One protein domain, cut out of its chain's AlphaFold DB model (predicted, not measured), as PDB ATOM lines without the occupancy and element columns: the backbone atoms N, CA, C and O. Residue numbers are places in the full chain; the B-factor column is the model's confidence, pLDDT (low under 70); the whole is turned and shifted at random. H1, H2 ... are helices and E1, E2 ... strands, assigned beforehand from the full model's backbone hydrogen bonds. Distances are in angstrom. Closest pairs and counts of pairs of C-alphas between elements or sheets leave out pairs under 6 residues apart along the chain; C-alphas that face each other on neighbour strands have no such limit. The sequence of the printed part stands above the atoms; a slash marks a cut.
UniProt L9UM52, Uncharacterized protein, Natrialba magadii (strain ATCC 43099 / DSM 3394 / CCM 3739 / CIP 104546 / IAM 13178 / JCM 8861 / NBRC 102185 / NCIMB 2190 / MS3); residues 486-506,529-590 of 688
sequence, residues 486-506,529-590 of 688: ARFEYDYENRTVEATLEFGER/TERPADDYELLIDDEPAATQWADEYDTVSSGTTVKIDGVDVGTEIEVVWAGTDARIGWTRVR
ATOM      1  N   ALA A 486     -22.362  -9.887 -29.351       92.94
ATOM      2  CA  ALA A 486     -23.085 -10.050 -30.602       92.94
ATOM      3  C   ALA A 486     -24.502 -10.579 -30.348       92.94
ATOM      4  O   ALA A 486     -24.699 -11.530 -29.586       92.94
ATOM      5  N   ARG A 487     -25.479  -9.962 -31.007       94.31
ATOM      6  CA  ARG A 487     -26.861 -10.427 -31.120       94.31
ATOM      7  C   ARG A 487     -27.095 -10.893 -32.551       94.31
ATOM      8  O   ARG A 487     -26.673 -10.222 -33.488       94.31
ATOM      9  N   PHE A 488     -27.799 -12.006 -32.709       94.00
ATOM     10  CA  PHE A 488     -28.119 -12.578 -34.011       94.00
ATOM     11  C   PHE A 488     -29.630 -12.679 -34.181       94.00
ATOM     12  O   PHE A 488     -30.327 -13.157 -33.285       94.00
ATOM     13  N   GLU A 489     -30.127 -12.249 -35.333       92.81
ATOM     14  CA  GLU A 489     -31.511 -12.435 -35.758       92.81
ATOM     15  C   GLU A 489     -31.505 -13.132 -37.115       92.81
ATOM     16  O   GLU A 489     -30.718 -12.779 -37.988       92.81
ATOM     17  N   TYR A 490     -32.352 -14.142 -37.294       92.00
ATOM     18  CA  TYR A 490     -32.376 -14.935 -38.519       92.00
ATOM     19  C   TYR A 490     -33.752 -14.865 -39.183       92.00
ATOM     20  O   TYR A 490     -34.780 -15.084 -38.544       92.00
ATOM     21  N   ASP A 491     -33.756 -14.548 -40.474       91.19
ATOM     22  CA  ASP A 491     -34.925 -14.573 -41.346       91.19
ATOM     23  C   ASP A 491     -34.934 -15.893 -42.128       91.19
ATOM     24  O   ASP A 491     -34.204 -16.056 -43.109       91.19
ATOM     25  N   TYR A 492     -35.776 -16.830 -41.683       87.12
ATOM     26  CA  TYR A 492     -35.895 -18.166 -42.270       87.12
ATOM     27  C   TYR A 492     -36.509 -18.182 -43.672       87.12
ATOM     28  O   TYR A 492     -36.196 -19.077 -44.453       87.12
ATOM     29  N   GLU A 493     -37.323 -17.186 -44.039       84.06
ATOM     30  CA  GLU A 493     -37.894 -17.106 -45.389       84.06
ATOM     31  C   GLU A 493     -36.807 -16.759 -46.416       84.06
ATOM     32  O   GLU A 493     -36.755 -17.335 -47.506       84.06
ATOM     33  N   ASN A 494     -35.921 -15.825 -46.063       87.38
ATOM     34  CA  ASN A 494     -34.878 -15.328 -46.964       87.38
ATOM     35  C   ASN A 494     -33.512 -16.002 -46.765       87.38
ATOM     36  O   ASN A 494     -32.609 -15.786 -47.575       87.38
ATOM     37  N   ARG A 495     -33.372 -16.838 -45.727       90.38
ATOM     38  CA  ARG A 495     -32.104 -17.437 -45.281       90.38
ATOM     39  C   ARG A 495     -31.035 -16.379 -45.019       90.38
ATOM     40  O   ARG A 495     -29.889 -16.510 -45.452       90.38
ATOM     41  N   THR A 496     -31.434 -15.300 -44.350       93.12
ATOM     42  CA  THR A 496     -30.574 -14.147 -44.072       93.12
ATOM     43  C   THR A 496     -30.359 -14.016 -42.570       93.12
ATOM     44  O   THR A 496     -31.324 -13.950 -41.813       93.12
ATOM     45  N   VAL A 497     -29.103 -13.916 -42.137       94.75
ATOM     46  CA  VAL A 497     -28.754 -13.554 -40.757       94.75
ATOM     47  C   VAL A 497     -28.425 -12.069 -40.662       94.75
ATOM     48  O   VAL A 497     -27.731 -11.506 -41.509       94.75
ATOM     49  N   GLU A 498     -28.912 -11.436 -39.607       95.94
ATOM     50  CA  GLU A 498     -28.545 -10.104 -39.163       95.94
ATOM     51  C   GLU A 498     -27.708 -10.237 -37.881       95.94
ATOM     52  O   GLU A 498     -28.198 -10.732 -36.867       95.94
ATOM     53  N   ALA A 499     -26.436  -9.834 -37.935       96.19
ATOM     54  CA  ALA A 499     -25.536  -9.832 -36.783       96.19
ATOM     55  C   ALA A 499     -25.310  -8.390 -36.310       96.19
ATOM     56  O   ALA A 499     -24.855  -7.543 -37.081       96.19
ATOM     57  N   THR A 500     -25.617  -8.114 -35.043       95.69
ATOM     58  CA  THR A 500     -25.567  -6.781 -34.432       95.69
ATOM     59  C   THR A 500     -24.595  -6.759 -33.258       95.69
ATOM     60  O   THR A 500     -24.690  -7.592 -32.357       95.69
ATOM     61  N   LEU A 501     -23.689  -5.781 -33.240       94.44
ATOM     62  CA  LEU A 501     -22.797  -5.525 -32.108       94.44
ATOM     63  C   LEU A 501     -23.479  -4.622 -31.079       94.44
ATOM     64  O   LEU A 501     -24.040  -3.586 -31.431       94.44
ATOM     65  N   GLU A 502     -23.390  -4.982 -29.804       90.88
ATOM     66  CA  GLU A 502     -23.904  -4.198 -28.680       90.88
ATOM     67  C   GLU A 502     -22.770  -3.850 -27.708       90.88
ATOM     68  O   GLU A 502     -22.036  -4.732 -27.257       90.88
ATOM     69  N   PHE A 503     -22.657  -2.568 -27.347       84.25
ATOM     70  CA  PHE A 503     -21.708  -2.060 -26.352       84.25
ATOM     71  C   PHE A 503     -22.482  -1.406 -25.199       84.25
ATOM     72  O   PHE A 503     -23.199  -0.426 -25.390       84.25
ATOM     73  N   GLY A 504     -22.358  -1.949 -23.988       65.31
ATOM     74  CA  GLY A 504     -23.007  -1.420 -22.787       65.31
ATOM     75  C   GLY A 504     -22.516  -2.112 -21.517       65.31
ATOM     76  O   GLY A 504     -21.899  -3.178 -21.589       65.31
ATOM     77  N   GLU A 505     -22.787  -1.511 -20.354       49.38
ATOM     78  CA  GLU A 505     -22.551  -2.155 -19.059       49.38
ATOM     79  C   GLU A 505     -23.410  -3.422 -18.979       49.38
ATOM     80  O   GLU A 505     -24.640  -3.364 -18.881       49.38
ATOM     81  N   ARG A 506     -22.778  -4.600 -19.043       48.59
ATOM     82  CA  ARG A 506     -23.480  -5.838 -18.701       48.59
ATOM     83  C   ARG A 506     -23.932  -5.725 -17.253       48.59
ATOM     84  O   ARG A 506     -23.142  -5.371 -16.381       48.59
ATOM     85  N   THR A 529     -19.745   4.659 -27.607       74.38
ATOM     86  CA  THR A 529     -18.442   3.969 -27.669       74.38
ATOM     87  C   THR A 529     -18.178   3.461 -29.087       74.38
ATOM     88  O   THR A 529     -18.702   2.425 -29.489       74.38
ATOM     89  N   GLU A 530     -17.362   4.193 -29.848       87.50
ATOM     90  CA  GLU A 530     -16.889   3.780 -31.173       87.50
ATOM     91  C   GLU A 530     -15.626   2.909 -31.060       87.50
ATOM     92  O   GLU A 530     -14.676   3.251 -30.351       87.50
ATOM     93  N   ARG A 531     -15.593   1.800 -31.803       90.56
ATOM     94  CA  ARG A 531     -14.438   0.897 -31.930       90.56
ATOM     95  C   ARG A 531     -14.093   0.678 -33.407       90.56
ATOM     96  O   ARG A 531     -14.988   0.804 -34.239       90.56
ATOM     97  N   PRO A 532     -12.833   0.397 -33.777       94.88
ATOM     98  CA  PRO A 532     -12.487   0.008 -35.145       94.88
ATOM     99  C   PRO A 532     -13.329  -1.180 -35.620       94.88
ATOM    100  O   PRO A 532     -13.535  -2.131 -34.874       94.88
ATOM    101  N   ALA A 533     -13.834  -1.123 -36.853       95.62
ATOM    102  CA  ALA A 533     -14.632  -2.220 -37.400       95.62
ATOM    103  C   ALA A 533     -13.791  -3.485 -37.648       95.62
ATOM    104  O   ALA A 533     -14.288  -4.586 -37.444       95.62
ATOM    105  N   ASP A 534     -12.517  -3.310 -38.012       96.19
ATOM    106  CA  ASP A 534     -11.554  -4.392 -38.272       96.19
ATOM    107  C   ASP A 534     -11.192  -5.216 -37.016       96.19
ATOM    108  O   ASP A 534     -10.530  -6.241 -37.143       96.19
ATOM    109  N   ASP A 535     -11.600  -4.785 -35.816       95.38
ATOM    110  CA  ASP A 535     -11.387  -5.546 -34.577       95.38
ATOM    111  C   ASP A 535     -12.412  -6.688 -34.405       95.38
ATOM    112  O   ASP A 535     -12.213  -7.574 -33.574       95.38
ATOM    113  N   TYR A 536     -13.504  -6.676 -35.180       96.69
ATOM    114  CA  TYR A 536     -14.600  -7.643 -35.102       96.69
ATOM    115  C   TYR A 536     -14.694  -8.425 -36.405       96.69
ATOM    116  O   TYR A 536     -14.839  -7.839 -37.480       96.69
ATOM    117  N   GLU A 537     -14.690  -9.747 -36.300       97.44
ATOM    118  CA  GLU A 537     -14.818 -10.642 -37.445       97.44
ATOM    119  C   GLU A 537     -16.020 -11.568 -37.260       97.44
ATOM    120  O   GLU A 537     -16.232 -12.137 -36.190       97.44
ATOM    121  N   LEU A 538     -16.844 -11.674 -38.304       97.12
ATOM    122  CA  LEU A 538     -17.976 -12.591 -38.382       97.12
ATOM    123  C   LEU A 538     -17.542 -13.868 -39.105       97.12
ATOM    124  O   LEU A 538     -17.148 -13.817 -40.274       97.12
ATOM    125  N   LEU A 539     -17.682 -15.000 -38.433       97.38
ATOM    126  CA  LEU A 539     -17.398 -16.336 -38.933       97.38
ATOM    127  C   LEU A 539     -18.702 -17.102 -39.192       97.38
ATOM    128  O   LEU A 539     -19.683 -16.963 -38.458       97.38
ATOM    129  N   ILE A 540     -18.695 -17.912 -40.246       95.38
ATOM    130  CA  ILE A 540     -19.746 -18.855 -40.631       95.38
ATOM    131  C   ILE A 540     -19.068 -20.210 -40.799       95.38
ATOM    132  O   ILE A 540     -18.218 -20.347 -41.674       95.38
ATOM    133  N   ASP A 541     -19.426 -21.179 -39.952       94.19
ATOM    134  CA  ASP A 541     -18.776 -22.496 -39.872       94.19
ATOM    135  C   ASP A 541     -17.233 -22.379 -39.838       94.19
ATOM    136  O   ASP A 541     -16.526 -22.971 -40.651       94.19
ATOM    137  N   ASP A 542     -16.723 -21.550 -38.917       94.25
ATOM    138  CA  ASP A 542     -15.296 -21.229 -38.716       94.25
ATOM    139  C   ASP A 542     -14.589 -20.506 -39.886       94.25
ATOM    140  O   ASP A 542     -13.388 -20.232 -39.818       94.25
ATOM    141  N   GLU A 543     -15.304 -20.135 -40.954       94.69
ATOM    142  CA  GLU A 543     -14.751 -19.374 -42.079       94.69
ATOM    143  C   GLU A 543     -15.220 -17.905 -42.070       94.69
ATOM    144  O   GLU A 543     -16.395 -17.631 -41.816       94.69
ATOM    145  N   PRO A 544     -14.357 -16.927 -42.413       95.56
ATOM    146  CA  PRO A 544     -14.767 -15.529 -42.512       95.56
ATOM    147  C   PRO A 544     -15.927 -15.327 -43.490       95.56
ATOM    148  O   PRO A 544     -15.847 -15.678 -44.673       95.56
ATOM    149  N   ALA A 545     -17.005 -14.704 -43.011       94.62
ATOM    150  CA  ALA A 545     -18.172 -14.392 -43.821       94.62
ATOM    151  C   ALA A 545     -17.820 -13.470 -45.003       94.62
ATOM    152  O   ALA A 545     -16.920 -12.631 -44.939       94.62
ATOM    153  N   ALA A 546     -18.595 -13.575 -46.087       92.88
ATOM    154  CA  ALA A 546     -18.383 -12.794 -47.309       92.88
ATOM    155  C   ALA A 546     -18.626 -11.280 -47.151       92.88
ATOM    156  O   ALA A 546     -18.332 -10.514 -48.070       92.88
ATOM    157  N   THR A 547     -19.227 -10.851 -46.043       94.44
ATOM    158  CA  THR A 547     -19.444  -9.444 -45.696       94.44
ATOM    159  C   THR A 547     -19.082  -9.257 -44.233       94.44
ATOM    160  O   THR A 547     -19.631  -9.934 -43.369       94.44
ATOM    161  N   GLN A 548     -18.145  -8.352 -43.977       96.69
ATOM    162  CA  GLN A 548     -17.643  -8.015 -42.647       96.69
ATOM    163  C   GLN A 548     -18.046  -6.588 -42.259       96.69
ATOM    164  O   GLN A 548     -18.327  -5.757 -43.126       96.69
ATOM    165  N   TRP A 549     -18.006  -6.251 -40.962       96.88
ATOM    166  CA  TRP A 549     -18.198  -4.858 -40.522       96.88
ATOM    167  C   TRP A 549     -17.168  -3.920 -41.166       96.88
ATOM    168  O   TRP A 549     -17.528  -2.831 -41.610       96.88
ATOM    169  N   ALA A 550     -15.922  -4.385 -41.282       96.19
ATOM    170  CA  ALA A 550     -14.797  -3.727 -41.948       96.19
ATOM    171  C   ALA A 550     -15.056  -3.322 -43.414       96.19
ATOM    172  O   ALA A 550     -14.479  -2.357 -43.921       96.19
ATOM    173  N   ASP A 551     -15.926  -4.051 -44.123       95.81
ATOM    174  CA  ASP A 551     -16.244  -3.755 -45.523       95.81
ATOM    175  C   ASP A 551     -17.176  -2.540 -45.663       95.81
ATOM    176  O   ASP A 551     -17.160  -1.844 -46.688       95.81
ATOM    177  N   GLU A 552     -18.005  -2.292 -44.646       93.75
ATOM    178  CA  GLU A 552     -19.060  -1.276 -44.663       93.75
ATOM    179  C   GLU A 552     -18.736  -0.048 -43.803       93.75
ATOM    180  O   GLU A 552     -19.172   1.066 -44.124       93.75
ATOM    181  N   TYR A 553     -17.950  -0.228 -42.742       95.25
ATOM    182  CA  TYR A 553     -17.687   0.782 -41.725       95.25
ATOM    183  C   TYR A 553     -16.193   0.862 -41.396       95.25
ATOM    184  O   TYR A 553     -15.513  -0.150 -41.321       95.25
ATOM    185  N   ASP A 554     -15.681   2.072 -41.137       94.25
ATOM    186  CA  ASP A 554     -14.344   2.240 -40.536       94.25
ATOM    187  C   ASP A 554     -14.393   1.982 -39.009       94.25
ATOM    188  O   ASP A 554     -13.409   1.574 -38.392       94.25
ATOM    189  N   THR A 555     -15.548   2.248 -38.386       93.88
ATOM    190  CA  THR A 555     -15.799   2.116 -36.945       93.88
ATOM    191  C   THR A 555     -17.212   1.605 -36.678       93.88
ATOM    192  O   THR A 555     -18.144   1.963 -37.398       93.88
ATOM    193  N   VAL A 556     -17.381   0.833 -35.608       93.62
ATOM    194  CA  VAL A 556     -18.655   0.295 -35.122       93.62
ATOM    195  C   VAL A 556     -19.032   0.924 -33.781       93.62
ATOM    196  O   VAL A 556     -18.173   1.188 -32.940       93.62
ATOM    197  N   SER A 557     -20.325   1.159 -33.584       91.69
ATOM    198  CA  SER A 557     -20.948   1.544 -32.310       91.69
ATOM    199  C   SER A 557     -22.037   0.538 -31.929       91.69
ATOM    200  O   SER A 557     -22.341  -0.378 -32.700       91.69
ATOM    201  N   SER A 558     -22.657   0.709 -30.762       90.81
ATOM    202  CA  SER A 558     -23.740  -0.175 -30.333       90.81
ATOM    203  C   SER A 558     -24.893  -0.108 -31.343       90.81
ATOM    204  O   SER A 558     -25.195   0.956 -31.888       90.81
ATOM    205  N   GLY A 559     -25.486  -1.254 -31.668       91.25
ATOM    206  CA  GLY A 559     -26.504  -1.389 -32.709       91.25
ATOM    207  C   GLY A 559     -25.966  -1.441 -34.146       91.25
ATOM    208  O   GLY A 559     -26.769  -1.428 -35.079       91.25
ATOM    209  N   THR A 560     -24.644  -1.489 -34.364       95.06
ATOM    210  CA  THR A 560     -24.089  -1.629 -35.724       95.06
ATOM    211  C   THR A 560     -24.274  -3.050 -36.236       95.06
ATOM    212  O   THR A 560     -23.887  -4.017 -35.580       95.06
ATOM    213  N   THR A 561     -24.815  -3.167 -37.445       95.81
ATOM    214  CA  THR A 561     -25.287  -4.430 -38.008       95.81
ATOM    215  C   THR A 561     -24.643  -4.741 -39.357       95.81
ATOM    216  O   THR A 561     -24.486  -3.839 -40.184       95.81
ATOM    217  N   VAL A 562     -24.401  -6.030 -39.608       95.62
ATOM    218  CA  VAL A 562     -24.167  -6.610 -40.942       95.62
ATOM    219  C   VAL A 562     -25.219  -7.671 -41.266       95.62
ATOM    220  O   VAL A 562     -25.801  -8.280 -40.366       95.62
ATOM    221  N   LYS A 563     -25.487  -7.881 -42.559       95.12
ATOM    222  CA  LYS A 563     -26.447  -8.884 -43.046       95.12
ATOM    223  C   LYS A 563     -25.762  -9.866 -43.976       95.12
ATOM    224  O   LYS A 563     -25.109  -9.428 -44.920       95.12
ATOM    225  N   ILE A 564     -25.968 -11.159 -43.749       94.06
ATOM    226  CA  ILE A 564     -25.431 -12.226 -44.597       94.06
ATOM    227  C   ILE A 564     -26.573 -13.054 -45.165       94.06
ATOM    228  O   ILE A 564     -27.405 -13.559 -44.418       94.06
ATOM    229  N   ASP A 565     -26.597 -13.195 -46.486       93.75
ATOM    230  CA  ASP A 565     -27.586 -13.994 -47.207       93.75
ATOM    231  C   ASP A 565     -27.094 -15.430 -47.434       93.75
ATOM    232  O   ASP A 565     -25.897 -15.665 -47.610       93.75
ATOM    233  N   GLY A 566     -28.034 -16.369 -47.549       89.69
ATOM    234  CA  GLY A 566     -27.761 -17.753 -47.939       89.69
ATOM    235  C   GLY A 566     -27.136 -18.604 -46.836       89.69
ATOM    236  O   GLY A 566     -26.347 -19.490 -47.144       89.69
ATOM    237  N   VAL A 567     -27.461 -18.323 -45.575       91.12
ATOM    238  CA  VAL A 567     -27.012 -19.120 -44.427       91.12
ATOM    239  C   VAL A 567     -28.046 -20.204 -44.161       91.12
ATOM    240  O   VAL A 567     -29.207 -19.866 -43.972       91.12
ATOM    241  N   ASP A 568     -27.675 -21.480 -44.161       89.50
ATOM    242  CA  ASP A 568     -28.623 -22.587 -43.983       89.50
ATOM    243  C   ASP A 568     -28.872 -22.921 -42.495       89.50
ATOM    244  O   ASP A 568     -28.138 -22.507 -41.595       89.50
ATOM    245  N   VAL A 569     -29.943 -23.672 -42.214       87.31
ATOM    246  CA  VAL A 569     -30.219 -24.176 -40.860       87.31
ATOM    247  C   VAL A 569     -29.147 -25.184 -40.453       87.31
ATOM    248  O   VAL A 569     -28.751 -26.053 -41.223       87.31
ATOM    249  N   GLY A 570     -28.696 -25.093 -39.205       86.62
ATOM    250  CA  GLY A 570     -27.644 -25.932 -38.646       86.62
ATOM    251  C   GLY A 570     -26.246 -25.323 -38.725       86.62
ATOM    252  O   GLY A 570     -25.382 -25.826 -38.004       86.62
ATOM    253  N   THR A 571     -26.052 -24.249 -39.496       91.88
ATOM    254  CA  THR A 571     -24.798 -23.487 -39.583       91.88
ATOM    255  C   THR A 571     -24.471 -22.778 -38.269       91.88
ATOM    256  O   THR A 571     -25.358 -22.224 -37.602       91.88
ATOM    257  N   GLU A 572     -23.198 -22.813 -37.884       94.94
ATOM    258  CA  GLU A 572     -22.657 -22.057 -36.760       94.94
ATOM    259  C   GLU A 572     -22.256 -20.652 -37.211       94.94
ATOM    260  O   GLU A 572     -21.647 -20.458 -38.261       94.94
ATOM    261  N   ILE A 573     -22.636 -19.653 -36.420       95.94
ATOM    262  CA  ILE A 573     -22.316 -18.252 -36.663       95.94
ATOM    263  C   ILE A 573     -21.630 -17.725 -35.418       95.94
ATOM    264  O   ILE A 573     -22.196 -17.766 -34.323       95.94
ATOM    265  N   GLU A 574     -20.436 -17.183 -35.587       96.81
ATOM    266  CA  GLU A 574     -19.634 -16.664 -34.491       96.81
ATOM    267  C   GLU A 574     -19.139 -15.259 -34.806       96.81
ATOM    268  O   GLU A 574     -18.831 -14.922 -35.940       96.81
ATOM    269  N   VAL A 575     -19.073 -14.414 -33.785       97.12
ATOM    270  CA  VAL A 575     -18.368 -13.140 -33.841       97.12
ATOM    271  C   VAL A 575     -17.182 -13.236 -32.908       97.12
ATOM    272  O   VAL A 575     -17.355 -13.500 -31.711       97.12
ATOM    273  N   VAL A 576     -15.997 -12.994 -33.451       96.69
ATOM    274  CA  VAL A 576     -14.727 -13.051 -32.732       96.69
ATOM    275  C   VAL A 576     -14.022 -11.704 -32.747       96.69
ATOM    276  O   VAL A 576     -14.276 -10.838 -33.587       96.69
ATOM    277  N   TRP A 577     -13.121 -11.535 -31.789       95.56
ATOM    278  CA  TRP A 577     -12.139 -10.468 -31.797       95.56
ATOM    279  C   TRP A 577     -11.000 -10.834 -32.754       95.56
ATOM    280  O   TRP A 577     -10.222 -11.738 -32.460       95.56
ATOM    281  N   ALA A 578     -10.867 -10.120 -33.872       93.38
ATOM    282  CA  ALA A 578     -10.003 -10.504 -34.998       93.38
ATOM    283  C   ALA A 578      -8.505 -10.636 -34.647       93.38
ATOM    284  O   ALA A 578      -7.735 -11.280 -35.352       93.38
ATOM    285  N   GLY A 579      -8.049  -9.993 -33.566       88.00
ATOM    286  CA  GLY A 579      -6.650 -10.068 -33.140       88.00
ATOM    287  C   GLY A 579      -6.254 -11.386 -32.468       88.00
ATOM    288  O   GLY A 579      -5.066 -11.703 -32.441       88.00
ATOM    289  N   THR A 580      -7.220 -12.110 -31.896       90.12
ATOM    290  CA  THR A 580      -6.987 -13.235 -30.972       90.12
ATOM    291  C   THR A 580      -7.994 -14.376 -31.131       90.12
ATOM    292  O   THR A 580      -7.968 -15.324 -30.353       90.12
ATOM    293  N   ASP A 581      -8.932 -14.255 -32.072       92.06
ATOM    294  CA  ASP A 581     -10.075 -15.153 -32.265       92.06
ATOM    295  C   ASP A 581     -10.958 -15.307 -31.009       92.06
ATOM    296  O   ASP A 581     -11.747 -16.241 -30.858       92.06
ATOM    297  N   ALA A 582     -10.870 -14.355 -30.073       91.12
ATOM    298  CA  ALA A 582     -11.636 -14.408 -28.840       91.12
ATOM    299  C   ALA A 582     -13.133 -14.202 -29.100       91.12
ATOM    300  O   ALA A 582     -13.571 -13.128 -29.512       91.12
ATOM    301  N   ARG A 583     -13.933 -15.216 -28.772       92.94
ATOM    302  CA  ARG A 583     -15.395 -15.203 -28.910       92.94
ATOM    303  C   ARG A 583     -16.066 -14.013 -28.212       92.94
ATOM    304  O   ARG A 583     -16.003 -13.872 -26.988       92.94
ATOM    305  N   ILE A 584     -16.809 -13.227 -28.986       93.06
ATOM    306  CA  ILE A 584     -17.671 -12.120 -28.537       93.06
ATOM    307  C   ILE A 584     -19.120 -12.596 -28.387       93.06
ATOM    308  O   ILE A 584     -19.827 -12.210 -27.451       93.06
ATOM    309  N   GLY A 585     -19.563 -13.464 -29.293       93.12
ATOM    310  CA  GLY A 585     -20.870 -14.106 -29.255       93.12
ATOM    311  C   GLY A 585     -20.983 -15.141 -30.361       93.12
ATOM    312  O   GLY A 585     -20.297 -15.045 -31.367       93.12
ATOM    313  N   TRP A 586     -21.837 -16.136 -30.171       94.94
ATOM    314  CA  TRP A 586     -22.074 -17.167 -31.172       94.94
ATOM    315  C   TRP A 586     -23.528 -17.619 -31.117       94.94
ATOM    316  O   TRP A 586     -24.215 -17.427 -30.107       94.94
ATOM    317  N   THR A 587     -23.990 -18.219 -32.198       93.38
ATOM    318  CA  THR A 587     -25.266 -18.914 -32.270       93.38
ATOM    319  C   THR A 587     -25.168 -20.043 -33.282       93.38
ATOM    320  O   THR A 587     -24.301 -20.049 -34.151       93.38
ATOM    321  N   ARG A 588     -26.102 -20.983 -33.208       92.81
ATOM    322  CA  ARG A 588     -26.323 -21.962 -34.265       92.81
ATOM    323  C   ARG A 588     -27.707 -21.728 -34.831       92.81
ATOM    324  O   ARG A 588     -28.669 -21.681 -34.065       92.81
ATOM    325  N   VAL A 589     -27.817 -21.587 -36.149       90.31
ATOM    326  CA  VAL A 589     -29.099 -21.318 -36.807       90.31
ATOM    327  C   VAL A 589     -30.023 -22.507 -36.587       90.31
ATOM    328  O   VAL A 589     -29.848 -23.560 -37.196       90.31
ATOM    329  N   ARG A 590     -30.991 -22.368 -35.684       89.00
ATOM    330  CA  ARG A 590     -31.980 -23.402 -35.384       89.00
ATOM    331  C   ARG A 590     -33.320 -22.747 -35.074       89.00
ATOM    332  O   ARG A 590     -33.389 -22.006 -34.090       89.00
TER     333      ARG A 590
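AT A GLANCE: This is residues 486 to 506 and 529 to 590 of the 688 residues of an uncharacterized protein of Natrialba magadii (strain ATCC 43099 / DSM 3394 / CCM 3739 / CIP 104546 / IAM 13178 / JCM 8861 / NBRC 102185 / NCIMB 2190 / MS3) (UniProt L9UM52). Two small three-stranded sheets face each other as a sandwich, with their strands slightly crossed. Along one side the edge strands E1 and E6 come together, and on the other side the short helix H1 sits by E3 and E4. The 83 printed residues hold, in order, E1, E2, E3, H1, E4, E5 and E6; the sheets, E1 - E2 - E4 and E3 - E5 - E6, are antiparallel. The class is mostly strand, with under half of the residues in named elements. The whole is compact, with a radius of gyration of the C-alphas of 12.0 A and spans of 33 by 27 by 23 A.

IN THESE COORDINATES: Find C-alpha 486 at (-23.085, -10.050, -30.602), where E1, residues 486 to 491, begins. Next come E2, residues 496 to 502, 19.5 A long, and E3, residues 536 to 540. H1 is residues 549 to 552, E4 560 to 565, 17.2 A, and E5 572 to 577. E6, residues 582 to 588, 17.4 A, ends at C-alpha 588 (-26.323, -21.962, -34.265).

HOW THE PARTS SIT: In the hairpin E1 and E2, look at N 489 and O 498, 2.9 A apart; from E2 to E4, N 499 and O 562 are 3.0 A apart. In the other sheet, see N 539 and O 574, 2.7 A, for E3 and E5, and N 573 and O 587, 2.8 A, for the hairpin E5 and E6. The closest C-alphas of E1 and E6, Ala 486 and Gly 585, are 4.8 A apart. H1, too short for an O i to N i+4 pair, is on the sheet E1 E2 E4 at a height of 7.9 A, over none of its strands, and only grazes the other sheet.

THE WHOLE: Residues 507 to 528 are not printed, and C-alphas 506 and 529 are 14.2 A apart across the cut. Of the links printed whole, none is long. Residues 504 to 506 have pLDDT under 70.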